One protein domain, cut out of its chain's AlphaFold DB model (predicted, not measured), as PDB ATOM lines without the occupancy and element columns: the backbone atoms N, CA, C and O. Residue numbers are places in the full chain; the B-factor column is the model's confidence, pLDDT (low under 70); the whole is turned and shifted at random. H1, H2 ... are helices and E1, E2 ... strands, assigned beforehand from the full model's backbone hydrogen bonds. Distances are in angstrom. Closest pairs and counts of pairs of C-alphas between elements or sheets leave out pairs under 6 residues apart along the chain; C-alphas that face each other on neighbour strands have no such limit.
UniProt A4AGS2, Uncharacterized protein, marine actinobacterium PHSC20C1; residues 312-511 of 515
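Overview. This is residues 312 to 511 of the 515 residues of an uncharacterized protein of marine actinobacterium PHSC20C1 (UniProt A4AGS2). A small four-stranded sheet stands at one end of an elongated domain and an up-and-down bundle of five helices, H4 to H8, makes the other. H1 and H2 cover one face of the sheet, H3 packs beside H4 where the two parts join, and residues 493 to 511 form a tail without a named element. The printed part has 200 residues with eight named helices and four named strands, in the order H1 E1 E2 H2 E3 E4 H3 H4 H5 H6 H7 H8. The mixed sheet runs E1, E2, E3, E4, and the class is mixed, helices and strands. The whole is compact, with a radius of gyration of the C-alphas of 18.0 A, and spans 57 by 34 by 29 A.

Arrangement. H1, residues 313 to 323, is on the twisted sheet at a height of 9.1 A, over E1, residues 326 to 333, and E2, residues 337 to 345. E1 and E2 form an antiparallel hairpin, with N 332 and O 339 2.8 A apart. H2, residues 350 to 358, is on the same face, over E3, residues 367 to 372. E2, H2 and E3 form a strand-helix-strand unit, two parallel strands joined through a helix, with a right-handed crossover; N 340 and O 369 are 2.8 A apart. E3 forms an antiparallel hairpin with E4, residues 379 to 383, with N 370 and O 380 2.8 A apart. H3, residues 384 to 393, touches H4, residues 398 to 411, closest at the C-alphas of Phe 390 and Ala 404, 4.8 A. H4 touches H5, residues 422 to 439, with Val 402 and Ser 428 closest, their C-alphas 6.6 A apart. H5 touches H6, residues 443 to 455, at a shallow tilt of 23 degrees, opposite ways, with C-alphas 432 and 444 closest, 4.7 A. H6 touches H7, residues 461 to 475, with C-alphas 452 and 464 closest, 4.7 A. H7 touches H8, residues 479 to 492, at a steep tilt of 40 degrees, with C-alphas 473 and 482 closest, 6.7 A. Every O i to N i+4 pair is within hydrogen-bond range in the helices but H6, with 8 of 9.

Along the chain. H1 begins at C-alpha 313, (51.169, 19.655, 26.818), and H8 ends at C-alpha 492, (26.415, 9.741, -1.021). From first to last C-alpha H5 measures 25.0 A, H7 21.6 A and E2 20.6 A.

Size, cuts and confidence. The two C-alphas farthest apart, those of Pro 312 and Asp 480, are 57.7 A apart. The printed part has no cut, and no link is long. The mean pLDDT of the printed part is 77.2; 53 residues are under 70, among them 493 to 511.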
ATOM      1  N   PRO A 312      53.143  17.988  30.887       59.59
ATOM      2  CA  PRO A 312      53.579  18.572  29.635       59.59
ATOM      3  C   PRO A 312      52.485  18.532  28.566       59.59
ATOM      4  O   PRO A 312      51.857  17.495  28.371       59.59
ATOM      5  N   ILE A 313      52.228  19.632  27.852       62.53
ATOM      6  CA  ILE A 313      51.169  19.655  26.818       62.53
ATOM      7  C   ILE A 313      51.365  18.544  25.770       62.53
ATOM      8  O   ILE A 313      50.404  17.998  25.234       62.53
ATOM      9  N   LEU A 314      52.629  18.186  25.528       67.38
ATOM     10  CA  LEU A 314      53.019  17.108  24.641       67.38
ATOM     11  C   LEU A 314      52.491  15.771  25.166       67.38
ATOM     12  O   LEU A 314      51.869  15.044  24.408       67.38
ATOM     13  N   THR A 315      52.611  15.512  26.469       64.25
ATOM     14  CA  THR A 315      52.047  14.332  27.138       64.25
ATOM     15  C   THR A 315      50.520  14.306  27.053       64.25
ATOM     16  O   THR A 315      49.947  13.261  26.775       64.25
ATOM     17  N   VAL A 316      49.834  15.449  27.186       64.12
ATOM     18  CA  VAL A 316      48.372  15.513  26.956       64.12
ATOM     19  C   VAL A 316      48.020  15.107  25.523       64.12
ATOM     20  O   VAL A 316      47.067  14.363  25.296       64.12
ATOM     21  N   ALA A 317      48.794  15.579  24.547       70.00
ATOM     22  CA  ALA A 317      48.603  15.221  23.149       70.00
ATOM     23  C   ALA A 317      48.954  13.747  22.864       70.00
ATOM     24  O   ALA A 317      48.258  13.111  22.075       70.00
ATOM     25  N   GLU A 318      49.966  13.176  23.527       73.44
ATOM     26  CA  GLU A 318      50.271  11.741  23.471       73.44
ATOM     27  C   GLU A 318      49.112  10.899  23.996       73.44
ATOM     28  O   GLU A 318      48.689   9.959  23.327       73.44
ATOM     29  N   GLU A 319      48.570  11.242  25.163       68.25
ATOM     30  CA  GLU A 319      47.435  10.521  25.741       68.25
ATOM     31  C   GLU A 319      46.198  10.648  24.862       68.25
ATOM     32  O   GLU A 319      45.488   9.672  24.631       68.25
ATOM     33  N   PHE A 320      45.974  11.823  24.278       69.25
ATOM     34  CA  PHE A 320      44.917  11.992  23.296       69.25
ATOM     35  C   PHE A 320      45.102  11.063  22.084       69.25
ATOM     36  O   PHE A 320      44.147  10.420  21.645       69.25
ATOM     37  N   LEU A 321      46.326  10.932  21.566       71.25
ATOM     38  CA  LEU A 321      46.639   9.979  20.499       71.25
ATOM     39  C   LEU A 321      46.396   8.527  20.937       71.25
ATOM     40  O   LEU A 321      45.816   7.760  20.167       71.25
ATOM     41  N   ARG A 322      46.752   8.166  22.176       71.50
ATOM     42  CA  ARG A 322      46.476   6.840  22.753       71.50
ATOM     43  C   ARG A 322      44.985   6.552  22.875       71.50
ATOM     44  O   ARG A 322      44.550   5.467  22.499       71.50
ATOM     45  N   LEU A 323      44.186   7.530  23.302       63.25
ATOM     46  CA  LEU A 323      42.722   7.433  23.338       63.25
ATOM     47  C   LEU A 323      42.113   7.262  21.940       63.25
ATOM     48  O   LEU A 323      41.105   6.578  21.788       63.25
ATOM     49  N   LEU A 324      42.740   7.828  20.905       63.94
ATOM     50  CA  LEU A 324      42.387   7.585  19.501       63.94
ATOM     51  C   LEU A 324      42.929   6.248  18.956       63.94
ATOM     52  O   LEU A 324      42.950   6.032  17.742       63.94
ATOM     53  N   GLY A 325      43.392   5.351  19.828       64.06
ATOM     54  CA  GLY A 325      43.888   4.028  19.462       64.06
ATOM     55  C   GLY A 325      45.270   4.029  18.808       64.06
ATOM     56  O   GLY A 325      45.654   3.012  18.234       64.06
ATOM     57  N   ALA A 326      46.019   5.136  18.860       73.38
ATOM     58  CA  ALA A 326      47.398   5.161  18.384       73.38
ATOM     59  C   ALA A 326      48.372   4.738  19.487       73.38
ATOM     60  O   ALA A 326      48.326   5.233  20.609       73.38
ATOM     61  N   SER A 327      49.320   3.867  19.162       76.44
ATOM     62  CA  SER A 327      50.422   3.570  20.083       76.44
ATOM     63  C   SER A 327      51.540   4.580  19.859       76.44
ATOM     64  O   SER A 327      52.212   4.507  18.838       76.44
ATOM     65  N   VAL A 328      51.743   5.529  20.774       78.31
ATOM     66  CA  VAL A 328      52.827   6.520  20.656       78.31
ATOM     67  C   VAL A 328      54.157   5.888  21.084       78.31
ATOM     68  O   VAL A 328      54.315   5.502  22.239       78.31
ATOM     69  N   ALA A 329      55.101   5.765  20.149       81.25
ATOM     70  CA  ALA A 329      56.454   5.254  20.366       81.25
ATOM     71  C   ALA A 329      57.392   6.325  20.933       81.25
ATOM     72  O   ALA A 329      58.203   6.042  21.815       81.25
ATOM     73  N   SER A 330      57.298   7.547  20.411       84.00
ATOM     74  CA  SER A 330      58.082   8.685  20.876       84.00
ATOM     75  C   SER A 330      57.352  10.000  20.602       84.00
ATOM     76  O   SER A 330      56.477  10.082  19.738       84.00
ATOM     77  N   SER A 331      57.697  11.033  21.362       84.44
ATOM     78  CA  SER A 331      57.215  12.394  21.164       84.44
ATOM     79  C   SER A 331      58.374  13.377  21.318       84.44
ATOM     80  O   SER A 331      59.363  13.110  22.011       84.44
ATOM     81  N   GLY A 332      58.280  14.521  20.649       81.44
ATOM     82  CA  GLY A 332      59.307  15.547  20.704       81.44
ATOM     83  C   GLY A 332      58.773  16.944  20.437       81.44
ATOM     84  O   GLY A 332      57.795  17.143  19.717       81.44
ATOM     85  N   LEU A 333      59.463  17.928  21.011       76.12
ATOM     86  CA  LEU A 333      59.306  19.329  20.648       76.12
ATOM     87  C   LEU A 333      60.411  19.706  19.656       76.12
ATOM     88  O   LEU A 333      61.599  19.560  19.949       76.12
ATOM     89  N   THR A 334      60.029  20.231  18.499       79.12
ATOM     90  CA  THR A 334      60.942  20.791  17.502       79.12
ATOM     91  C   THR A 334      60.745  22.300  17.378       79.12
ATOM     92  O   THR A 334      59.732  22.839  17.825       79.12
ATOM     93  N   PRO A 335      61.674  23.030  16.730       71.00
ATOM     94  CA  PRO A 335      61.473  24.450  16.439       71.00
ATOM     95  C   PRO A 335      60.229  24.735  15.577       71.00
ATOM     96  O   PRO A 335      59.740  25.865  15.561       71.00
ATOM     97  N   ALA A 336      59.745  23.737  14.828       71.62
ATOM     98  CA  ALA A 336      58.544  23.838  14.006       71.62
ATOM     99  C   ALA A 336      57.268  23.509  14.799       71.62
ATOM    100  O   ALA A 336      56.218  24.099  14.531       71.62
ATOM    101  N   GLY A 337      57.350  22.633  15.802       81.62
ATOM    102  CA  GLY A 337      56.214  22.309  16.649       81.62
ATOM    103  C   GLY A 337      56.313  20.947  17.322       81.62
ATOM    104  O   GLY A 337      57.341  20.632  17.910       81.62
ATOM    105  N   TRP A 338      55.240  20.160  17.294       84.81
ATOM    106  CA  TRP A 338      55.213  18.837  17.929       84.81
ATOM    107  C   TRP A 338      55.490  17.733  16.921       84.81
ATOM    108  O   TRP A 338      54.952  17.754  15.816       84.81
ATOM    109  N   GLU A 339      56.274  16.746  17.331       87.25
ATOM    110  CA  GLU A 339      56.509  15.516  16.589       87.25
ATOM    111  C   GLU A 339      56.059  14.318  17.416       87.25
ATOM    112  O   GLU A 339      56.388  14.208  18.594       87.25
ATOM    113  N   PHE A 340      55.312  13.419  16.783       86.56
ATOM    114  CA  PHE A 340      54.893  12.146  17.352       86.56
ATOM    115  C   PHE A 340      55.319  11.021  16.423       86.56
ATOM    116  O   PHE A 340      55.036  11.043  15.225       86.56
ATOM    117  N   GLU A 341      55.958  10.010  16.978       86.06
ATOM    118  CA  GLU A 341      56.174   8.737  16.318       86.06
ATOM    119  C   GLU A 341      55.161   7.746  16.870       86.06
ATOM    120  O   GLU A 341      55.088   7.531  18.078       86.06
ATOM    121  N   VAL A 342      54.363   7.150  15.994       82.56
ATOM    122  CA  VAL A 342      53.340   6.175  16.363       82.56
ATOM    123  C   VAL A 342      53.690   4.812  15.773       82.56
ATOM    124  O   VAL A 342      54.022   4.678  14.592       82.56
ATOM    125  N   SER A 343      53.656   3.788  16.618       71.62
ATOM    126  CA  SER A 343      53.921   2.397  16.253       71.62
ATOM    127  C   SER A 343      52.784   1.847  15.404       71.62
ATOM    128  O   SER A 343      53.018   1.173  14.408       71.62
ATOM    129  N   ASP A 344      51.553   2.169  15.788       66.88
ATOM    130  CA  ASP A 344      50.339   1.723  15.124       66.88
ATOM    131  C   ASP A 344      49.328   2.868  15.131       66.88
ATOM    132  O   ASP A 344      49.169   3.554  16.147       66.88
ATOM    133  N   LEU A 345      48.672   3.081  13.997       62.41
ATOM    134  CA  LEU A 345      47.441   3.851  13.930       62.41
ATOM    135  C   LEU A 345      46.356   2.793  13.800       62.41
ATOM    136  O   LEU A 345      46.356   2.053  12.814       62.41
ATOM    137  N   ALA A 346      45.438   2.722  14.769       55.72
ATOM    138  CA  ALA A 346      44.237   1.910  14.609       55.72
ATOM    139  C   ALA A 346      43.614   2.174  13.221       55.72
ATOM    140  O   ALA A 346      43.787   3.261  12.665       55.72
ATOM    141  N   GLU A 347      42.858   1.218  12.663       51.09
ATOM    142  CA  GLU A 347      42.231   1.323  11.323       51.09
ATOM    143  C   GLU A 347      41.392   2.608  11.102       51.09
ATOM    144  O   GLU A 347      40.956   2.901   9.984       51.09
ATOM    145  N   SER A 348      41.166   3.398  12.156       52.94
ATOM    146  CA  SER A 348      40.782   4.803  12.096       52.94
ATOM    147  C   SER A 348      41.555   5.591  11.030       52.94
ATOM    148  O   SER A 348      42.778   5.690  11.003       52.94
ATOM    149  N   SER A 349      40.784   6.220  10.148       64.94
ATOM    150  CA  SER A 349      41.287   7.111   9.110       64.94
ATOM    151  C   SER A 349      42.194   8.224   9.682       64.94
ATOM    152  O   SER A 349      41.810   8.846  10.675       64.94
ATOM    153  N   PRO A 350      43.327   8.572   9.031       67.12
ATOM    154  CA  PRO A 350      44.226   9.666   9.436       67.12
ATOM    155  C   PRO A 350      43.528  10.998   9.761       67.12
ATOM    156  O   PRO A 350      44.034  11.806  10.533       67.12
ATOM    157  N   HIS A 351      42.345  11.227   9.193       69.50
ATOM    158  CA  HIS A 351      41.531  12.423   9.402       69.50
ATOM    159  C   HIS A 351      40.993  12.565  10.834       69.50
ATOM    160  O   HIS A 351      40.840  13.691  11.302       69.50
ATOM    161  N   PHE A 352      40.790  11.459  11.560       68.12
ATOM    162  CA  PHE A 352      40.384  11.506  12.971       68.12
ATOM    163  C   PHE A 352      41.459  12.143  13.852       68.12
ATOM    164  O   PHE A 352      41.153  12.953  14.725       68.12
ATOM    165  N   TYR A 353      42.725  11.843  13.568       71.44
ATOM    166  CA  TYR A 353      43.857  12.443  14.266       71.44
ATOM    167  C   TYR A 353      43.991  13.934  13.940       71.44
ATOM    168  O   TYR A 353      44.266  14.727  14.837       71.44
ATOM    169  N   ILE A 354      43.724  14.333  12.687       73.69
ATOM    170  CA  ILE A 354      43.720  15.745  12.269       73.69
ATOM    171  C   ILE A 354      42.702  16.548  13.077       73.69
ATOM    172  O   ILE A 354      43.059  17.537  13.711       73.69
ATOM    173  N   GLU A 355      41.439  16.122  13.069       70.25
ATOM    174  CA  GLU A 355      40.358  16.835  13.756       70.25
ATOM    175  C   GLU A 355      40.533  16.818  15.279       70.25
ATOM    176  O   GLU A 355      40.276  17.821  15.951       70.25
ATOM    177  N   GLY A 356      40.989  15.686  15.819       65.94
ATOM    178  CA  GLY A 356      41.229  15.511  17.242       65.94
ATOM    179  C   GLY A 356      42.338  16.423  17.764       65.94
ATOM    180  O   GLY A 356      42.137  17.153  18.733       65.94
ATOM    181  N   LEU A 357      43.487  16.454  17.087       72.44
ATOM    182  CA  LEU A 357      44.613  17.293  17.496       72.44
ATOM    183  C   LEU A 357      44.374  18.780  17.227       72.44
ATOM    184  O   LEU A 357      44.776  19.612  18.038       72.44
ATOM    185  N   ALA A 358      43.678  19.124  16.138       71.31
ATOM    186  CA  ALA A 358      43.348  20.509  15.801       71.31
ATOM    187  C   ALA A 358      42.471  21.209  16.853       71.31
ATOM    188  O   ALA A 358      42.473  22.438  16.940       71.31
ATOM    189  N   GLY A 359      41.743  20.437  17.667       62.72
ATOM    190  CA  GLY A 359      40.943  20.951  18.776       62.72
ATOM    191  C   GLY A 359      41.754  21.469  19.970       62.72
ATOM    192  O   GLY A 359      41.177  22.147  20.819       62.72
ATOM    193  N   ASN A 360      43.059  21.187  20.045       60.75
ATOM    194  CA  ASN A 360      43.895  21.550  21.189       60.75
ATOM    195  C   ASN A 360      44.486  22.969  21.070       60.75
ATOM    196  O   ASN A 360      44.683  23.484  19.961       60.75
ATOM    197  N   PRO A 361      44.787  23.634  22.202       55.41
ATOM    198  CA  PRO A 361      45.528  24.888  22.198       55.41
ATOM    199  C   PRO A 361      46.976  24.668  21.737       55.41
ATOM    200  O   PRO A 361      47.770  24.029  22.414       55.41
ATOM    201  N   LEU A 362      47.307  25.212  20.562       57.84
ATOM    202  CA  LEU A 362      48.630  25.120  19.924       57.84
ATOM    203  C   LEU A 362      49.392  26.455  19.963       57.84
ATOM    204  O   LEU A 362      49.963  26.867  18.950       57.84
ATOM    205  N   GLU A 363      49.323  27.238  21.044       53.84
ATOM    206  CA  GLU A 363      50.089  28.495  21.046       53.84
ATOM    207  C   GLU A 363      51.601  28.211  21.066       53.84
ATOM    208  O   GLU A 363      52.057  27.210  21.605       53.84
ATOM    209  N   GLY A 364      52.382  29.034  20.363       56.22
ATOM    210  CA  GLY A 364      53.827  28.819  20.188       56.22
ATOM    211  C   GLY A 364      54.238  27.705  19.208       56.22
ATOM    212  O   GLY A 364      55.399  27.665  18.812       56.22
ATOM    213  N   ILE A 365      53.312  26.856  18.754       68.06
ATOM    214  CA  ILE A 365      53.567  25.714  17.855       68.06
ATOM    215  C   ILE A 365      53.110  26.064  16.443       68.06
ATOM    216  O   ILE A 365      51.991  26.537  16.285       68.06
ATOM    217  N   ASN A 366      53.919  25.836  15.404       78.12
ATOM    218  CA  ASN A 366      53.508  26.136  14.024       78.12
ATOM    219  C   ASN A 366      52.889  24.929  13.304       78.12
ATOM    220  O   ASN A 366      52.008  25.113  12.461       78.12
ATOM    221  N   GLU A 367      53.314  23.712  13.643       85.12
ATOM    222  CA  GLU A 367      52.907  22.468  12.980       85.12
ATOM    223  C   GLU A 367      52.875  21.293  13.975       85.12
ATOM    224  O   GLU A 367      53.642  21.261  14.935       85.12
ATOM    225  N   ILE A 368      51.984  20.327  13.750       84.38
ATOM    226  CA  ILE A 368      52.035  19.006  14.387       84.38
ATOM    227  C   ILE A 368      52.366  17.974  13.316       84.38
ATOM    228  O   ILE A 368      51.673  17.914  12.299       84.38
ATOM    229  N   THR A 369      53.363  17.140  13.577       87.75
ATOM    230  CA  THR A 369      53.809  16.074  12.684       87.75
ATOM    231  C   THR A 369      53.629  14.720  13.360       87.75
ATOM    232  O   THR A 369      54.088  14.518  14.480       87.75
ATOM    233  N   ILE A 370      52.974  13.778  12.683       85.50
ATOM    234  CA  ILE A 370      52.842  12.385  13.127       85.50
ATOM    235  C   ILE A 370      53.505  11.476  12.098       85.50
ATOM    236  O   ILE A 370      53.168  11.537  10.917       85.50
ATOM    237  N   THR A 371      54.407  10.610  12.545       85.69
ATOM    238  CA  THR A 371      55.101   9.624  11.713       85.69
ATOM    239  C   THR A 371      54.705   8.218  12.144       85.69
ATOM    240  O   THR A 371      54.881   7.867  13.305       85.69
ATOM    241  N   CYS A 372      54.196   7.396  11.222       75.62
ATOM    242  CA  CYS A 372      53.838   6.001  11.502       75.62
ATOM    243  C   CYS A 372      54.832   5.016  10.861       75.62
ATOM    244  O   CYS A 372      55.026   5.056   9.645       75.62
ATOM    245  N   GLN A 373      55.421   4.100  11.645       61.69
ATOM    246  CA  GLN A 373      56.447   3.160  11.150       61.69
ATOM    247  C   GLN A 373      55.892   2.007  10.283       61.69
ATOM    248  O   GLN A 373      56.601   1.501   9.412       61.69
ATOM    249  N   HIS A 374      54.643   1.571  10.501       56.78
ATOM    250  CA  HIS A 374      54.058   0.395   9.828       56.78
ATOM    251  C   HIS A 374      53.150   0.701   8.626       56.78
ATOM    252  O   HIS A 374      52.791  -0.208   7.875       56.78
ATOM    253  N   LEU A 375      52.840   1.973   8.375       50.94
ATOM    254  CA  LEU A 375      52.233   2.409   7.120       50.94
ATOM    255  C   LEU A 375      53.349   2.711   6.120       50.94
ATOM    256  O   LEU A 375      54.338   3.355   6.458       50.94
ATOM    257  N   VAL A 376      53.204   2.235   4.883       46.22
ATOM    258  CA  VAL A 376      54.135   2.500   3.775       46.22
ATOM    259  C   VAL A 376      54.222   4.012   3.556       46.22
ATOM    260  O   VAL A 376      53.429   4.558   2.796       46.22
ATOM    261  N   SER A 377      55.171   4.670   4.234       53.47
ATOM    262  CA  SER A 377      55.307   6.126   4.392       53.47
ATOM    263  C   SER A 377      54.024   6.794   4.908       53.47
ATOM    264  O   SER A 377      52.983   6.738   4.264       53.47
ATOM    265  N   GLY A 378      54.054   7.426   6.076       65.25
ATOM    266  CA  GLY A 378      52.859   8.051   6.644       65.25
ATOM    267  C   GLY A 378      53.221   9.232   7.515       65.25
ATOM    268  O   GLY A 378      53.061   9.143   8.725       65.25
ATOM    269  N   GLU A 379      53.755  10.295   6.917       84.00
ATOM    270  CA  GLU A 379      53.926  11.571   7.614       84.00
ATOM    271  C   GLU A 379      52.622  12.371   7.491       84.00
ATOM    272  O   GLU A 379      52.226  12.763   6.388       84.00
ATOM    273  N   LEU A 380      51.939  12.595   8.612       86.81
ATOM    274  CA  LEU A 380      50.793  13.491   8.716       86.81
ATOM    275  C   LEU A 380      51.257  14.834   9.276       86.81
ATOM    276  O   LEU A 380      51.838  14.872  10.353       86.81
ATOM    277  N   ARG A 381      50.940  15.932   8.588       88.81
ATOM    278  CA  ARG A 381      51.229  17.300   9.039       88.81
ATOM    279  C   ARG A 381      49.946  18.094   9.222       88.81
ATOM    280  O   ARG A 381      49.073  18.081   8.348       88.81
ATOM    281  N   ILE A 382      49.839  18.796  10.344       88.88
ATOM    282  CA  ILE A 382      48.677  19.603  10.721       88.88
ATOM    283  C   ILE A 382      49.151  21.023  11.057       88.88
ATOM    284  O   ILE A 382      49.815  21.219  12.077       88.88
ATOM    285  N   PRO A 383      48.819  22.031  10.236       88.50
ATOM    286  CA  PRO A 383      49.309  23.384  10.452       88.50
ATOM    287  C   PRO A 383      48.460  24.145  11.482       88.50
ATOM    288  O   PRO A 383      47.225  24.120  11.458       88.50
ATOM    289  N   ARG A 384      49.125  24.895  12.368       83.88
ATOM    290  CA  ARG A 384      48.502  25.623  13.489       83.88
ATOM    291  C   ARG A 384      47.422  26.603  13.053       83.88
ATOM    292  O   ARG A 384      46.391  26.713  13.710       83.88
ATOM    293  N   ASN A 385      47.659  27.343  11.973       83.56
ATOM    294  CA  ASN A 385      46.724  28.360  11.488       83.56
ATOM    295  C   ASN A 385      45.357  27.758  11.124       83.56
ATOM    296  O   ASN A 385      44.329  28.366  11.412       83.56
ATOM    297  N   ALA A 386      45.343  26.562  10.534       85.88
ATOM    298  CA  ALA A 386      44.122  25.860  10.182       85.88
ATOM    299  C   ALA A 386      43.467  25.219  11.416       85.88
ATOM    300  O   ALA A 386      42.249  25.291  11.563       85.88
ATOM    301  N   SER A 387      44.266  24.691  12.351       82.12
ATOM    302  CA  SER A 387      43.770  24.194  13.642       82.12
ATOM    303  C   SER A 387      43.100  25.285  14.480       82.12
ATOM    304  O   SER A 387      42.032  25.065  15.042       82.12
ATOM    305  N   ALA A 388      43.690  26.483  14.539       77.31
ATOM    306  CA  ALA A 388      43.106  27.628  15.235       77.31
ATOM    307  C   ALA A 388      41.749  28.018  14.628       77.31
ATOM    308  O   ALA A 388      40.764  28.101  15.353       77.31
ATOM    309  N   GLN A 389      41.663  28.127  13.296       82.69
ATOM    310  CA  GLN A 389      40.394  28.409  12.612       82.69
ATOM    311  C   GLN A 389      39.325  27.347  12.893       82.69
ATOM    312  O   GLN A 389      38.165  27.685  13.113       82.69
ATOM    313  N   PHE A 390      39.704  26.066  12.906       82.94
ATOM    314  CA  PHE A 390      38.793  24.976  13.256       82.94
ATOM    315  C   PHE A 390      38.296  25.074  14.701       82.94
ATOM    316  O   PHE A 390      37.102  24.907  14.955       82.94
ATOM    317  N   ARG A 391      39.186  25.395  15.644       76.56
ATOM    318  CA  ARG A 391      38.848  25.581  17.059       76.56
ATOM    319  C   ARG A 391      37.886  26.747  17.268       76.56
ATOM    320  O   ARG A 391      36.872  26.572  17.938       76.56
ATOM    321  N   ASP A 392      38.161  27.892  16.651       76.44
ATOM    322  CA  ASP A 392      37.320  29.089  16.750       76.44
ATOM    323  C   ASP A 392      35.925  28.832  16.152       76.44
ATOM    324  O   ASP A 392      34.896  29.252  16.691       76.44
ATOM    325  N   ALA A 393      35.869  28.056  15.065       78.94
ATOM    326  CA  ALA A 393      34.622  27.694  14.407       78.94
ATOM    327  C   ALA A 393      33.749  26.712  15.213       78.94
ATOM    328  O   ALA A 393      32.536  26.693  14.999       78.94
ATOM    329  N   ARG A 394      34.304  25.937  16.165       70.06
ATOM    330  CA  ARG A 394      33.516  25.019  17.024       70.06
ATOM    331  C   ARG A 394      32.459  25.736  17.862       70.06
ATOM    332  O   ARG A 394      31.435  25.138  18.170       70.06
ATOM    333  N   ASN A 395      32.696  27.001  18.204       63.75
ATOM    334  CA  ASN A 395      31.761  27.828  18.971       63.75
ATOM    335  C   ASN A 395      30.953  28.794  18.077       63.75
ATOM    336  O   ASN A 395      30.309  29.708  18.587       63.75
ATOM    337  N   SER A 396      31.018  28.629  16.751       77.06
ATOM    338  CA  SER A 396      30.368  29.496  15.757       77.06
ATOM    339  C   SER A 396      29.133  28.815  15.133       77.06
ATOM    340  O   SER A 396      28.493  27.972  15.762       77.06
ATOM    341  N   SER A 397      28.756  29.179  13.899       82.94
ATOM    342  CA  SER A 397      27.665  28.520  13.170       82.94
ATOM    343  C   SER A 397      28.060  27.110  12.691       82.94
ATOM    344  O   SER A 397      29.238  26.849  12.415       82.94
ATOM    345  N   PRO A 398      27.090  26.195  12.490       80.00
ATOM    346  CA  PRO A 398      27.361  24.888  11.893       80.00
ATOM    347  C   PRO A 398      28.070  24.980  10.532       80.00
ATOM    348  O   PRO A 398      28.957  24.178  10.246       80.00
ATOM    349  N   MET A 399      27.726  25.969   9.697       88.88
ATOM    350  CA  MET A 399      28.365  26.158   8.388       88.88
ATOM    351  C   MET A 399      29.798  26.676   8.507       88.88
ATOM    352  O   MET A 399      30.662  26.244   7.739       88.88
ATOM    353  N   ALA A 400      30.083  27.531   9.493       84.69
ATOM    354  CA  ALA A 400      31.449  27.935   9.804       84.69
ATOM    355  C   ALA A 400      32.309  26.728  10.207       84.69
ATOM    356  O   ALA A 400      33.439  26.612   9.734       84.69
ATOM    357  N   LEU A 401      31.769  25.794  10.998       82.44
ATOM    358  CA  LEU A 401      32.477  24.569  11.377       82.44
ATOM    359  C   LEU A 401      32.751  23.652  10.175       82.44
ATOM    360  O   LEU A 401      33.865  23.143  10.038       82.44
ATOM    361  N   VAL A 402      31.774  23.466   9.278       86.75
ATOM    362  CA  VAL A 402      31.969  22.672   8.048       86.75
ATOM    363  C   VAL A 402      33.055  23.289   7.166       86.75
ATOM    364  O   VAL A 402      33.922  22.577   6.658       86.75
ATOM    365  N   GLU A 403      33.048  24.611   6.991       90.12
ATOM    366  CA  GLU A 403      34.093  25.276   6.218       90.12
ATOM    367  C   GLU A 403      35.464  25.160   6.879       90.12
ATOM    368  O   GLU A 403      36.442  24.854   6.198       90.12
ATOM    369  N   ALA A 404      35.547  25.392   8.187       87.19
ATOM    370  CA  ALA A 404      36.807  25.325   8.907       87.19
ATOM    371  C   ALA A 404      37.398  23.907   8.880       87.19
ATOM    372  O   ALA A 404      38.611  23.762   8.751       87.19
ATOM    373  N   ASN A 405      36.556  22.866   8.894       87.12
ATOM    374  CA  ASN A 405      36.988  21.484   8.677       87.12
ATOM    375  C   ASN A 405      37.591  21.298   7.269       87.12
ATOM    376  O   ASN A 405      38.704  20.794   7.129       87.12
ATOM    377  N   LEU A 406      36.921  21.781   6.216       90.56
ATOM    378  CA  LEU A 406      37.474  21.729   4.856       90.56
ATOM    379  C   LEU A 406      38.812  22.468   4.741       90.56
ATOM    380  O   LEU A 406      39.717  21.983   4.062       90.56
ATOM    381  N   ILE A 407      38.944  23.624   5.396       91.75
ATOM    382  CA  ILE A 407      40.200  24.380   5.440       91.75
ATOM    383  C   ILE A 407      41.281  23.550   6.133       91.75
ATOM    384  O   ILE A 407      42.348  23.368   5.549       91.75
ATOM    385  N   LEU A 408      40.983  22.995   7.309       90.38
ATOM    386  CA  LEU A 408      41.876  22.123   8.067       90.38
ATOM    387  C   LEU A 408      42.367  20.943   7.224       90.38
ATOM    388  O   LEU A 408      43.567  20.813   7.010       90.38
ATOM    389  N   LEU A 409      41.459  20.151   6.654       89.56
ATOM    390  CA  LEU A 409      41.816  19.002   5.818       89.56
ATOM    391  C   LEU A 409      42.586  19.404   4.556       89.56
ATOM    392  O   LEU A 409      43.468  18.668   4.118       89.56
ATOM    393  N   SER A 410      42.257  20.550   3.955       91.44
ATOM    394  CA  SER A 410      42.960  21.024   2.761       91.44
ATOM    395  C   SER A 410      44.394  21.469   3.059       91.44
ATOM    396  O   SER A 410      45.278  21.243   2.231       91.44
ATOM    397  N   ALA A 411      44.613  22.074   4.231       91.62
ATOM    398  CA  ALA A 411      45.900  22.587   4.684       91.62
ATOM    399  C   ALA A 411      46.784  21.491   5.300       91.62
ATOM    400  O   ALA A 411      48.006  21.570   5.209       91.62
ATOM    401  N   SER A 412      46.179  20.469   5.902       90.88
ATOM    402  CA  SER A 412      46.879  19.279   6.375       90.88
ATOM    403  C   SER A 412      47.380  18.417   5.220       90.88
ATOM    404  O   SER A 412      46.744  18.327   4.165       90.88
ATOM    405  N   THR A 413      48.498  17.722   5.435       89.62
ATOM    406  CA  THR A 413      49.071  16.818   4.429       89.62
ATOM    407  C   THR A 413      49.311  15.423   4.972       89.62
ATOM    408  O   THR A 413      49.820  15.289   6.075       89.62
ATOM    409  N   ILE A 414      49.023  14.401   4.170       84.62
ATOM    410  CA  ILE A 414      49.413  13.008   4.385       84.62
ATOM    411  C   ILE A 414      50.417  12.669   3.284       84.62
ATOM    412  O   ILE A 414      50.078  12.713   2.098       84.62
ATOM    413  N   ASN A 415      51.663  12.378   3.654       82.50
ATOM    414  CA  ASN A 415      52.768  12.126   2.722       82.50
ATOM    415  C   ASN A 415      52.967  13.256   1.702       82.50
ATOM    416  O   ASN A 415      53.114  13.020   0.499       82.50
ATOM    417  N   GLY A 416      52.884  14.503   2.172       83.81
ATOM    418  CA  GLY A 416      53.025  15.696   1.335       83.81
ATOM    419  C   GLY A 416      51.864  15.956   0.366       83.81
ATOM    420  O   GLY A 416      51.940  16.888  -0.432       83.81
ATOM    421  N   ARG A 417      50.780  15.168   0.412       86.50
ATOM    422  CA  ARG A 417      49.546  15.413  -0.354       86.50
ATOM    423  C   ARG A 417      48.449  15.911   0.568       86.50
ATOM    424  O   ARG A 417      48.398  15.493   1.715       86.50
ATOM    425  N   SER A 418      47.562  16.769   0.072       87.00
ATOM    426  CA  SER A 418      46.438  17.280   0.867       87.00
ATOM    427  C   SER A 418      45.616  16.138   1.481       87.00
ATOM    428  O   SER A 418      45.351  15.136   0.817       87.00
ATOM    429  N   ALA A 419      45.210  16.296   2.742       87.12
ATOM    430  CA  ALA A 419      44.389  15.317   3.448       87.12
ATOM    431  C   ALA A 419      42.908  15.365   3.020       87.12
ATOM    432  O   ALA A 419      42.109  14.510   3.408       87.12
ATOM    433  N   VAL A 420      42.507  16.347   2.208       89.12
ATOM    434  CA  VAL A 420      41.154  16.388   1.652       89.12
ATOM    435  C   VAL A 420      40.964  15.273   0.616       89.12
ATOM    436  O   VAL A 420      41.838  14.987  -0.194       89.12
ATOM    437  N   SER A 421      39.796  14.631   0.634       87.81
ATOM    438  CA  SER A 421      39.447  13.530  -0.267       87.81
ATOM    439  C   SER A 421      38.098  13.801  -0.928       87.81
ATOM    440  O   SER A 421      37.288  14.578  -0.413       87.81
ATOM    441  N   ALA A 422      37.807  13.109  -2.034       89.31
ATOM    442  CA  ALA A 422      36.503  13.201  -2.691       89.31
ATOM    443  C   ALA A 422      35.339  12.869  -1.734       89.31
ATOM    444  O   ALA A 422      34.286  13.494  -1.810       89.31
ATOM    445  N   LYS A 423      35.533  11.942  -0.780       87.69
ATOM    446  CA  LYS A 423      34.517  11.599   0.231       87.69
ATOM    447  C   LYS A 423      34.196  12.787   1.146       87.69
ATOM    448  O   LYS A 423      33.024  13.061   1.390       87.69
ATOM    449  N   HIS A 424      35.214  13.521   1.603       87.75
ATOM    450  CA  HIS A 424      35.015  14.715   2.435       87.75
ATOM    451  C   HIS A 424      34.271  15.816   1.685       87.75
ATOM    452  O   HIS A 424      33.379  16.457   2.246       87.75
ATOM    453  N   LEU A 425      34.611  16.015   0.409       92.19
ATOM    454  CA  LEU A 425      33.965  17.023  -0.425       92.19
ATOM    455  C   LEU A 425      32.505  16.666  -0.720       92.19
ATOM    456  O   LEU A 425      31.644  17.523  -0.547       92.19
ATOM    457  N   ARG A 426      32.202  15.407  -1.073       91.69
ATOM    458  CA  ARG A 426      30.820  14.914  -1.248       91.69
ATOM    459  C   ARG A 426      29.978  15.170  -0.006       91.69
ATOM    460  O   ARG A 426      28.902  15.751  -0.087       91.69
ATOM    461  N   ARG A 427      30.508  14.799   1.161       86.38
ATOM    462  CA  ARG A 427      29.843  15.005   2.447       86.38
ATOM    463  C   ARG A 427      29.565  16.484   2.720       86.38
ATOM    464  O   ARG A 427      28.433  16.849   3.021       86.38
ATOM    465  N   SER A 428      30.595  17.321   2.634       90.56
ATOM    466  CA  SER A 428      30.479  18.749   2.950       90.56
ATOM    467  C   SER A 428      29.537  19.456   1.979       90.56
ATOM    468  O   SER A 428      28.738  20.294   2.394       90.56
ATOM    469  N   ALA A 429      29.563  19.057   0.703       93.81
ATOM    470  CA  ALA A 429      28.631  19.538  -0.301       93.81
ATOM    471  C   ALA A 429      27.188  19.108   0.000       93.81
ATOM    472  O   ALA A 429      26.306  19.953  -0.086       93.81
ATOM    473  N   CYS A 430      26.934  17.858   0.414       91.69
ATOM    474  CA  CYS A 430      25.599  17.419   0.847       91.69
ATOM    475  C   CYS A 430      25.074  18.244   2.023       91.69
ATOM    476  O   CYS A 430      23.956  18.746   1.967       91.69
ATOM    477  N   VAL A 431      25.879  18.395   3.081       88.94
ATOM    478  CA  VAL A 431      25.476  19.130   4.290       88.94
ATOM    479  C   VAL A 431      25.153  20.589   3.952       88.94
ATOM    480  O   VAL A 431      24.108  21.097   4.353       88.94
ATOM    481  N   ALA A 432      26.005  21.243   3.161       92.62
ATOM    482  CA  ALA A 432      25.778  22.618   2.733       92.62
ATOM    483  C   ALA A 432      24.583  22.746   1.770       92.62
ATOM    484  O   ALA A 432      23.772  23.656   1.911       92.62
ATOM    485  N   ALA A 433      24.419  21.828   0.815       92.12
ATOM    486  CA  ALA A 433      23.271  21.832  -0.091       92.12
ATOM    487  C   ALA A 433      21.954  21.656   0.672       92.12
ATOM    488  O   ALA A 433      20.988  22.353   0.384       92.12
ATOM    489  N   LEU A 434      21.923  20.779   1.677       89.94
ATOM    490  CA  LEU A 434      20.755  20.578   2.526       89.94
ATOM    491  C   LEU A 434      20.415  21.838   3.333       89.94
ATOM    492  O   LEU A 434      19.255  22.252   3.336       89.94
ATOM    493  N   ALA A 435      21.416  22.470   3.955       88.12
ATOM    494  CA  ALA A 435      21.242  23.722   4.690       88.12
ATOM    495  C   ALA A 435      20.735  24.857   3.780       88.12
ATOM    496  O   ALA A 435      19.792  25.559   4.137       88.12
ATOM    497  N   LEU A 436      21.286  24.979   2.570       93.19
ATOM    498  CA  LEU A 436      20.866  25.990   1.600       93.19
ATOM    499  C   LEU A 436      19.444  25.746   1.077       93.19
ATOM    500  O   LEU A 436      18.628  26.659   1.034       93.19
ATOM    501  N   LEU A 437      19.144  24.520   0.642       90.12
ATOM    502  CA  LEU A 437      17.895  24.203  -0.058       90.12
ATOM    503  C   LEU A 437      16.699  24.031   0.883       90.12
ATOM    504  O   LEU A 437      15.566  24.226   0.444       90.12
ATOM    505  N   SER A 438      16.946  23.653   2.140       86.62
ATOM    506  CA  SER A 438      15.885  23.391   3.126       86.62
ATOM    507  C   SER A 438      15.709  24.545   4.110       86.62
ATOM    508  O   SER A 438      14.580  24.849   4.477       86.62
ATOM    509  N   ASN A 439      16.806  25.196   4.514       84.81
ATOM    510  CA  ASN A 439      16.798  26.192   5.591       84.81
ATOM    511  C   ASN A 439      17.139  27.613   5.114       84.81
ATOM    512  O   ASN A 439      17.213  28.515   5.943       84.81
ATOM    513  N   ASP A 440      17.362  27.812   3.809       89.06
ATOM    514  CA  ASP A 440      17.768  29.096   3.217       89.06
ATOM    515  C   ASP A 440      19.039  29.693   3.865       89.06
ATOM    516  O   ASP A 440      19.223  30.909   3.954       89.06
ATOM    517  N   ASP A 441      19.938  28.824   4.350       89.44
ATOM    518  CA  ASP A 441      21.181  29.238   4.998       89.44
ATOM    519  C   ASP A 441      22.195  29.725   3.952       89.44
ATOM    520  O   ASP A 441      22.870  28.946   3.271       89.44
ATOM    521  N   LEU A 442      22.320  31.045   3.825       92.62
ATOM    522  CA  LEU A 442      23.205  31.679   2.848       92.62
ATOM    523  C   LEU A 442      24.696  31.421   3.116       92.62
ATOM    524  O   LEU A 442      25.498  31.516   2.179       92.62
ATOM    525  N   GLU A 443      25.097  31.070   4.344       91.12
ATOM    526  CA  GLU A 443      26.492  30.724   4.646       91.12
ATOM    527  C   GLU A 443      26.918  29.454   3.902       91.12
ATOM    528  O   GLU A 443      28.069  29.332   3.466       91.12
ATOM    529  N   ALA A 444      25.971  28.552   3.638       91.62
ATOM    530  CA  ALA A 444      26.210  27.324   2.898       91.62
ATOM    531  C   ALA A 444      26.687  27.569   1.453       91.62
ATOM    532  O   ALA A 444      27.432  26.757   0.899       91.62
ATOM    533  N   ILE A 445      26.362  28.718   0.839       95.00
ATOM    534  CA  ILE A 445      26.891  29.095  -0.485       95.00
ATOM    535  C   ILE A 445      28.423  29.192  -0.449       95.00
ATOM    536  O   ILE A 445      29.096  28.801  -1.410       95.00
ATOM    537  N   ARG A 446      28.995  29.706   0.649       95.25
ATOM    538  CA  ARG A 446      30.451  29.830   0.825       95.25
ATOM    539  C   ARG A 446      31.103  28.449   0.893       95.25
ATOM    540  O   ARG A 446      32.085  28.209   0.189       95.25
ATOM    541  N   VAL A 447      30.497  27.524   1.640       93.88
ATOM    542  CA  VAL A 447      30.934  26.123   1.750       93.88
ATOM    543  C   VAL A 447      30.865  25.404   0.397       93.88
ATOM    544  O   VAL A 447      31.836  24.768  -0.013       93.88
ATOM    545  N   LEU A 448      29.765  25.548  -0.348       96.00
ATOM    546  CA  LEU A 448      29.605  24.936  -1.674       96.00
ATOM    547  C   LEU A 448      30.649  25.452  -2.672       96.00
ATOM    548  O   LEU A 448      31.268  24.666  -3.388       96.00
ATOM    549  N   ARG A 449      30.926  26.762  -2.678       95.88
ATOM    550  CA  ARG A 449      32.000  27.343  -3.505       95.88
ATOM    551  C   ARG A 449      33.380  26.820  -3.116       95.88
ATOM    552  O   ARG A 449      34.209  26.588  -3.995       95.88
ATOM    553  N   ARG A 450      33.633  26.603  -1.821       94.88
ATOM    554  CA  ARG A 450      34.872  25.970  -1.349       94.88
ATOM    555  C   ARG A 450      34.984  24.533  -1.855       94.88
ATOM    556  O   ARG A 450      36.050  24.154  -2.332       94.88
ATOM    557  N   CYS A 451      33.894  23.765  -1.815       95.06
ATOM    558  CA  CYS A 451      33.859  22.404  -2.355       95.06
ATOM    559  C   CYS A 451      34.202  22.383  -3.849       95.06
ATOM    560  O   CYS A 451      35.003  21.554  -4.264       95.06
ATOM    561  N   VAL A 452      33.683  23.331  -4.641       95.25
ATOM    562  CA  VAL A 452      34.046  23.486  -6.064       95.25
ATOM    563  C   VAL A 452      35.541  23.757  -6.236       95.25
ATOM    564  O   VAL A 452      36.191  23.120  -7.063       95.25
ATOM    565  N   ALA A 453      36.106  24.674  -5.447       93.81
ATOM    566  CA  ALA A 453      37.528  25.006  -5.529       93.81
ATOM    567  C   ALA A 453      38.429  23.802  -5.195       93.81
ATOM    568  O   ALA A 453      39.407  23.555  -5.898       93.81
ATOM    569  N   LEU A 454      38.079  23.029  -4.161       92.81
ATOM    570  CA  LEU A 454      38.829  21.844  -3.732       92.81
ATOM    571  C   LEU A 454      38.561  20.608  -4.607       92.81
ATOM    572  O   LEU A 454      39.403  19.722  -4.694       92.81
ATOM    573  N   ALA A 455      37.428  20.530  -5.306       92.56
ATOM    574  CA  ALA A 455      37.131  19.417  -6.210       92.56
ATOM    575  C   ALA A 455      38.174  19.288  -7.330       92.56
ATOM    576  O   ALA A 455      38.492  18.177  -7.755       92.56
ATOM    577  N   HIS A 456      38.761  20.410  -7.756       86.44
ATOM    578  CA  HIS A 456      39.865  20.428  -8.710       86.44
ATOM    579  C   HIS A 456      41.134  19.754  -8.183       86.44
ATOM    580  O   HIS A 456      41.840  19.121  -8.959       86.44
ATOM    581  N   THR A 457      41.427  19.869  -6.884       84.81
ATOM    582  CA  THR A 457      42.666  19.330  -6.304       84.81
ATOM    583  C   THR A 457      42.608  17.820  -6.083       84.81
ATOM    584  O   THR A 457      43.652  17.191  -5.966       84.81
ATOM    585  N   VAL A 458      41.405  17.237  -6.026       86.88
ATOM    586  CA  VAL A 458      41.184  15.794  -5.796       86.88
ATOM    587  C   VAL A 458      40.464  15.091  -6.953       86.88
ATOM    588  O   VAL A 458      39.967  13.983  -6.775       86.88
ATOM    589  N   GLU A 459      40.379  15.744  -8.115       88.94
ATOM    590  CA  GLU A 459      39.761  15.214  -9.344       88.94
ATOM    591  C   GLU A 459      38.297  14.736  -9.170       88.94
ATOM    592  O   GLU A 459      37.837  13.811  -9.837       88.94
ATOM    593  N   ALA A 460      37.524  15.392  -8.295       90.62
ATOM    594  CA  ALA A 460      36.134  15.037  -7.978       90.62
ATOM    595  C   ALA A 460      35.121  15.869  -8.789       90.62
ATOM    596  O   ALA A 460      34.446  16.756  -8.260       90.62
ATOM    597  N   ALA A 461      35.036  15.611 -10.098       92.62
ATOM    598  CA  ALA A 461      34.161  16.361 -11.011       92.62
ATOM    599  C   ALA A 461      32.670  16.303 -10.620       92.62
ATOM    600  O   ALA A 461      31.952  17.291 -10.771       92.62
ATOM    601  N   ASP A 462      32.234  15.178 -10.053       94.06
ATOM    602  CA  ASP A 462      30.882  14.956  -9.539       94.06
ATOM    603  C   ASP A 462      30.517  15.920  -8.398       94.06
ATOM    604  O   ASP A 462      29.410  16.455  -8.361       94.06
ATOM    605  N   VAL A 463      31.459  16.215  -7.495       94.12
ATOM    606  CA  VAL A 463      31.232  17.184  -6.408       94.12
ATOM    607  C   VAL A 463      31.058  18.596  -6.941       94.12
ATOM    608  O   VAL A 463      30.214  19.349  -6.451       94.12
ATOM    609  N   ARG A 464      31.842  18.963  -7.957       94.38
ATOM    610  CA  ARG A 464      31.731  20.274  -8.590       94.38
ATOM    611  C   ARG A 464      30.357  20.459  -9.228       94.38
ATOM    612  O   ARG A 464      29.695  21.455  -8.941       94.38
ATOM    613  N   GLU A 465      29.934  19.501 -10.049       95.00
ATOM    614  CA  GLU A 465      28.630  19.538 -10.716       95.00
ATOM    615  C   GLU A 465      27.487  19.633  -9.699       95.00
ATOM    616  O   GLU A 465      26.591  20.469  -9.840       95.00
ATOM    617  N   PHE A 466      27.553  18.838  -8.628       96.44
ATOM    618  CA  PHE A 466      26.563  18.848  -7.558       96.44
ATOM    619  C   PHE A 466      26.494  20.194  -6.819       96.44
ATOM    620  O   PHE A 466      25.405  20.733  -6.601       96.44
ATOM    621  N   ALA A 467      27.641  20.767  -6.443       95.56
ATOM    622  CA  ALA A 467      27.689  22.024  -5.699       95.56
ATOM    623  C   ALA A 467      27.217  23.220  -6.544       95.56
ATOM    624  O   ALA A 467      26.436  24.046  -6.066       95.56
ATOM    625  N   GLU A 468      27.628  23.294  -7.815       95.81
ATOM    626  CA  GLU A 468      27.153  24.312  -8.763       95.81
ATOM    627  C   GLU A 468      25.642  24.168  -9.020       95.81
ATOM    628  O   GLU A 468      24.906  25.162  -8.986       95.81
ATOM    629  N   SER A 469      25.161  22.933  -9.189       95.25
ATOM    630  CA  SER A 469      23.738  22.630  -9.381       95.25
ATOM    631  C   SER A 469      22.892  22.988  -8.162       95.25
ATOM    632  O   SER A 469      21.793  23.507  -8.332       95.25
ATOM    633  N   SER A 470      23.410  22.791  -6.945       94.81
ATOM    634  CA  SER A 470      22.730  23.157  -5.694       94.81
ATOM    635  C   SER A 470      22.551  24.673  -5.559       94.81
ATOM    636  O   SER A 470      21.460  25.147  -5.254       94.81
ATOM    637  N   ILE A 471      23.593  25.458  -5.867       94.94
ATOM    638  CA  ILE A 471      23.501  26.931  -5.881       94.94
ATOM    639  C   ILE A 471      22.523  27.401  -6.969       94.94
ATOM    640  O   ILE A 471      21.770  28.355  -6.766       94.94
ATOM    641  N   SER A 472      22.545  26.757  -8.138       94.56
ATOM    642  CA  SER A 472      21.660  27.094  -9.256       94.56
ATOM    643  C   SER A 472      20.193  26.769  -8.953       94.56
ATOM    644  O   SER A 472      19.320  27.582  -9.242       94.56
ATOM    645  N   GLU A 473      19.924  25.612  -8.340       95.25
ATOM    646  CA  GLU A 473      18.596  25.199  -7.860       95.25
ATOM    647  C   GLU A 473      18.031  26.181  -6.832       95.25
ATOM    648  O   GLU A 473      16.873  26.568  -6.928       95.25
ATOM    649  N   TRP A 474      18.850  26.639  -5.885       94.75
ATOM    650  CA  TRP A 474      18.423  27.643  -4.911       94.75
ATOM    651  C   TRP A 474      18.009  28.969  -5.578       94.75
ATOM    652  O   TRP A 474      16.985  29.553  -5.233       94.75
ATOM    653  N   ARG A 475      18.765  29.432  -6.585       92.12
ATOM    654  CA  ARG A 475      18.469  30.682  -7.318       92.12
ATOM    655  C   ARG A 475      17.246  30.589  -8.225       92.12
ATOM    656  O   ARG A 475      16.568  31.589  -8.441       92.12
ATOM    657  N   SER A 476      17.042  29.428  -8.837       92.62
ATOM    658  CA  SER A 476      15.986  29.183  -9.815       92.62
ATOM    659  C   SER A 476      15.475  27.755  -9.634       92.62
ATOM    660  O   SER A 476      15.992  26.853 -10.301       92.62
ATOM    661  N   PRO A 477      14.476  27.555  -8.754       89.25
ATOM    662  CA  PRO A 477      13.976  26.228  -8.418       89.25
ATOM    663  C   PRO A 477      13.429  25.479  -9.634       89.25
ATOM    664  O   PRO A 477      12.585  25.998 -10.367       89.25
ATOM    665  N   GLU A 478      13.883  24.243  -9.831       92.25
ATOM    666  CA  GLU A 478      13.459  23.362 -10.914       92.25
ATOM    667  C   GLU A 478      13.217  21.946 -10.367       92.25
ATOM    668  O   GLU A 478      14.136  21.262  -9.917       92.25
ATOM    669  N   SER A 479      11.968  21.470 -10.443       82.44
ATOM    670  CA  SER A 479      11.540  20.192  -9.843       82.44
ATOM    671  C   SER A 479      12.433  19.002 -10.226       82.44
ATOM    672  O   SER A 479      12.827  18.212  -9.366       82.44
ATOM    673  N   ASP A 480      12.801  18.883 -11.504       88.06
ATOM    674  CA  ASP A 480      13.629  17.776 -11.996       88.06
ATOM    675  C   ASP A 480      15.073  17.854 -11.488       88.06
ATOM    676  O   ASP A 480      15.704  16.835 -11.199       88.06
ATOM    677  N   ARG A 481      15.609  19.070 -11.342       88.31
ATOM    678  CA  ARG A 481      16.949  19.294 -10.795       88.31
ATOM    679  C   ARG A 481      16.982  18.996  -9.304       88.31
ATOM    680  O   ARG A 481      17.884  18.286  -8.866       88.31
ATOM    681  N   ARG A 482      15.979  19.456  -8.554       88.00
ATOM    682  CA  ARG A 482      15.817  19.132  -7.133       88.00
ATOM    683  C   ARG A 482      15.788  17.626  -6.902       88.00
ATOM    684  O   ARG A 482      16.539  17.132  -6.069       88.00
ATOM    685  N   LYS A 483      15.002  16.890  -7.695       86.81
ATOM    686  CA  LYS A 483      14.925  15.426  -7.613       86.81
ATOM    687  C   LYS A 483      16.288  14.757  -7.835       86.81
ATOM    688  O   LYS A 483      16.696  13.944  -7.010       86.81
ATOM    689  N   ARG A 484      17.025  15.147  -8.883       89.19
ATOM    690  CA  ARG A 484      18.379  14.622  -9.162       89.19
ATOM    691  C   ARG A 484      19.374  14.922  -8.038       89.19
ATOM    692  O   ARG A 484      20.184  14.065  -7.688       89.19
ATOM    693  N   LEU A 485      19.316  16.125  -7.462       90.62
ATOM    694  CA  LEU A 485      20.160  16.504  -6.325       90.62
ATOM    695  C   LEU A 485      19.846  15.640  -5.100       90.62
ATOM    696  O   LEU A 485      20.766  15.131  -4.468       90.62
ATOM    697  N   THR A 486      18.569  15.412  -4.794       86.62
ATOM    698  CA  THR A 486      18.152  14.524  -3.700       86.62
ATOM    699  C   THR A 486      18.609  13.082  -3.916       86.62
ATOM    700  O   THR A 486      19.164  12.488  -2.997       86.62
ATOM    701  N   GLU A 487      18.454  12.531  -5.123       87.44
ATOM    702  CA  GLU A 487      18.944  11.185  -5.467       87.44
ATOM    703  C   GLU A 487      20.470  11.078  -5.295       87.44
ATOM    704  O   GLU A 487      20.973  10.116  -4.712       87.44
ATOM    705  N   THR A 488      21.206  12.106  -5.724       89.62
ATOM    706  CA  THR A 488      22.666  12.176  -5.559       89.62
ATOM    707  C   THR A 488      23.059  12.232  -4.083       89.62
ATOM    708  O   THR A 488      23.919  11.461  -3.659       89.62
ATOM    709  N   MET A 489      22.394  13.072  -3.279       86.94
ATOM    710  CA  MET A 489      22.611  13.137  -1.828       86.94
ATOM    711  C   MET A 489      22.391  11.773  -1.168       86.94
ATOM    712  O   MET A 489      23.237  11.340  -0.388       86.94
ATOM    713  N   MET A 490      21.307  11.075  -1.526       81.38
ATOM    714  CA  MET A 490      20.995   9.740  -1.005       81.38
ATOM    715  C   MET A 490      22.064   8.704  -1.386       81.38
ATOM    716  O   MET A 490      22.468   7.896  -0.551       81.38
ATOM    717  N   SER A 491      22.594   8.765  -2.610       84.69
ATOM    718  CA  SER A 491      23.696   7.885  -3.029       84.69
ATOM    719  C   SER A 491      25.010   8.151  -2.282       84.69
ATOM    720  O   SER A 491      25.845   7.261  -2.147       84.69
ATOM    721  N   TRP A 492      25.213   9.372  -1.774       83.69
ATOM    722  CA  TRP A 492      26.415   9.741  -1.021       83.69
ATOM    723  C   TRP A 492      26.274   9.493   0.485       83.69
ATOM    724  O   TRP A 492      27.288   9.399   1.175       83.69
ATOM    725  N   THR A 493      25.050   9.343   1.008       60.19
ATOM    726  CA  THR A 493      24.794   9.036   2.429       60.19
ATOM    727  C   THR A 493      25.155   7.610   2.856       60.19
ATOM    728  O   THR A 493      25.204   7.348   4.053       60.19
ATOM    729  N   GLU A 494      25.491   6.709   1.926       50.41
ATOM    730  CA  GLU A 494      26.069   5.388   2.243       50.41
ATOM    731  C   GLU A 494      27.558   5.458   2.656       50.41
ATOM    732  O   GLU A 494      28.183   4.442   2.964       50.41
ATOM    733  N   LEU A 495      28.155   6.656   2.687       48.03
ATOM    734  CA  LEU A 495      29.492   6.878   3.240       48.03
ATOM    735  C   LEU A 495      29.413   6.970   4.776       48.03
ATOM    736  O   LEU A 495      28.587   7.732   5.284       48.03
ATOM    737  N   PRO A 496      30.272   6.254   5.533       37.50
ATOM    738  CA  PRO A 496      30.242   6.297   6.991       37.50
ATOM    739  C   PRO A 496      30.360   7.739   7.494       37.50
ATOM    740  O   PRO A 496      31.106   8.558   6.944       37.50
ATOM    741  N   ALA A 497      29.591   8.055   8.538       37.72
ATOM    742  CA  ALA A 497      29.734   9.311   9.254       37.72
ATOM    743  C   ALA A 497      31.185   9.453   9.776       37.72
ATOM    744  O   ALA A 497      31.845   8.442  10.013       37.72
ATOM    745  N   PRO A 498      31.702  10.674   9.994       36.28
ATOM    746  CA  PRO A 498      32.860  10.888  10.812       36.28
ATOM    747  C   PRO A 498      32.334  10.475  12.178       36.28
ATOM    748  O   PRO A 498      31.429  11.099  12.737       36.28
ATOM    749  N   THR A 499      32.815   9.361  12.686       32.12
ATOM    750  CA  THR A 499      32.682   9.056  14.099       32.12
ATOM    751  C   THR A 499      33.521  10.085  14.855       32.12
ATOM    752  O   THR A 499      34.580   9.772  15.376       32.12
ATOM    753  N   LEU A 500      33.076  11.344  14.874       30.02
ATOM    754  CA  LEU A 500      33.167  12.113  16.095       30.02
ATOM    755  C   LEU A 500      32.316  11.319  17.077       30.02
ATOM    756  O   LEU A 500      31.143  11.065  16.777       30.02
ATOM    757  N   PRO A 501      32.872  10.895  18.213       28.69
ATOM    758  CA  PRO A 501      32.044  10.553  19.344       28.69
ATOM    759  C   PRO A 501      31.180  11.795  19.612       28.69
ATOM    760  O   PRO A 501      31.663  12.905  19.841       28.69
ATOM    761  N   THR A 502      29.908  11.608  19.290       30.94
ATOM    762  CA  THR A 502      28.736  12.449  19.487       30.94
ATOM    763  C   THR A 502      28.924  13.935  19.860       30.94
ATOM    764  O   THR A 502      28.576  14.369  20.952       30.94
ATOM    765  N   VAL A 503      29.163  14.795  18.857       26.55
ATOM    766  CA  VAL A 503      28.150  15.850  18.647       26.55
ATOM    767  C   VAL A 503      26.955  15.073  18.147       26.55
ATOM    768  O   VAL A 503      27.105  14.396  17.129       26.55
ATOM    769  N   ARG A 504      25.832  15.081  18.885       26.27
ATOM    770  CA  ARG A 504      24.562  14.526  18.401       26.27
ATOM    771  C   ARG A 504      24.505  14.786  16.910       26.27
ATOM    772  O   ARG A 504      24.452  15.936  16.476       26.27
ATOM    773  N   THR A 505      24.589  13.704  16.151       29.44
ATOM    774  CA  THR A 505      24.114  13.662  14.793       29.44
ATOM    775  C   THR A 505      22.778  14.377  14.854       29.44
ATOM    776  O   THR A 505      21.825  13.859  15.430       29.44
ATOM    777  N   THR A 506      22.697  15.579  14.289       29.80
ATOM    778  CA  THR A 506      21.455  15.989  13.656       29.80
ATOM    779  C   THR A 506      21.302  14.985  12.525       29.80
ATOM    780  O   THR A 506      21.762  15.177  11.399       29.80
ATOM    781  N   THR A 507      20.830  13.795  12.878       30.48
ATOM    782  CA  THR A 507      20.429  12.781  11.935       30.48
ATOM    783  C   THR A 507      19.397  13.473  11.064       30.48
ATOM    784  O   THR A 507      18.478  14.115  11.573       30.48
ATOM    785  N   MET A 508      19.523  13.340   9.744       31.06
ATOM    786  CA  MET A 508      18.506  13.808   8.794       31.06
ATOM    787  C   MET A 508      17.082  13.333   9.141       31.06
ATOM    788  O   MET A 508      16.114  13.883   8.627       31.06
ATOM    789  N   THR A 509      16.938  12.353  10.035       30.62
ATOM    790  CA  THR A 509      15.678  11.924  10.643       30.62
ATOM    791  C   THR A 509      14.923  13.054  11.362       30.62
ATOM    792  O   THR A 509      13.699  13.051  11.324       30.62
ATOM    793  N   GLU A 510      15.591  14.057  11.949       31.14
ATOM    794  CA  GLU A 510      14.906  15.205  12.582       31.14
ATOM    795  C   GLU A 510      14.407  16.253  11.562       31.14
ATOM    796  O   GLU A 510      13.473  16.993  11.853       31.14
ATOM    797  N   LEU A 511      14.940  16.266  10.332       30.59
ATOM    798  CA  LEU A 511      14.459  17.127   9.235       30.59
ATOM    799  C   LEU A 511      13.425  16.444   8.325       30.59
ATOM    800  O   LEU A 511      12.698  17.118   7.601       30.59
TER     801      LEU A 511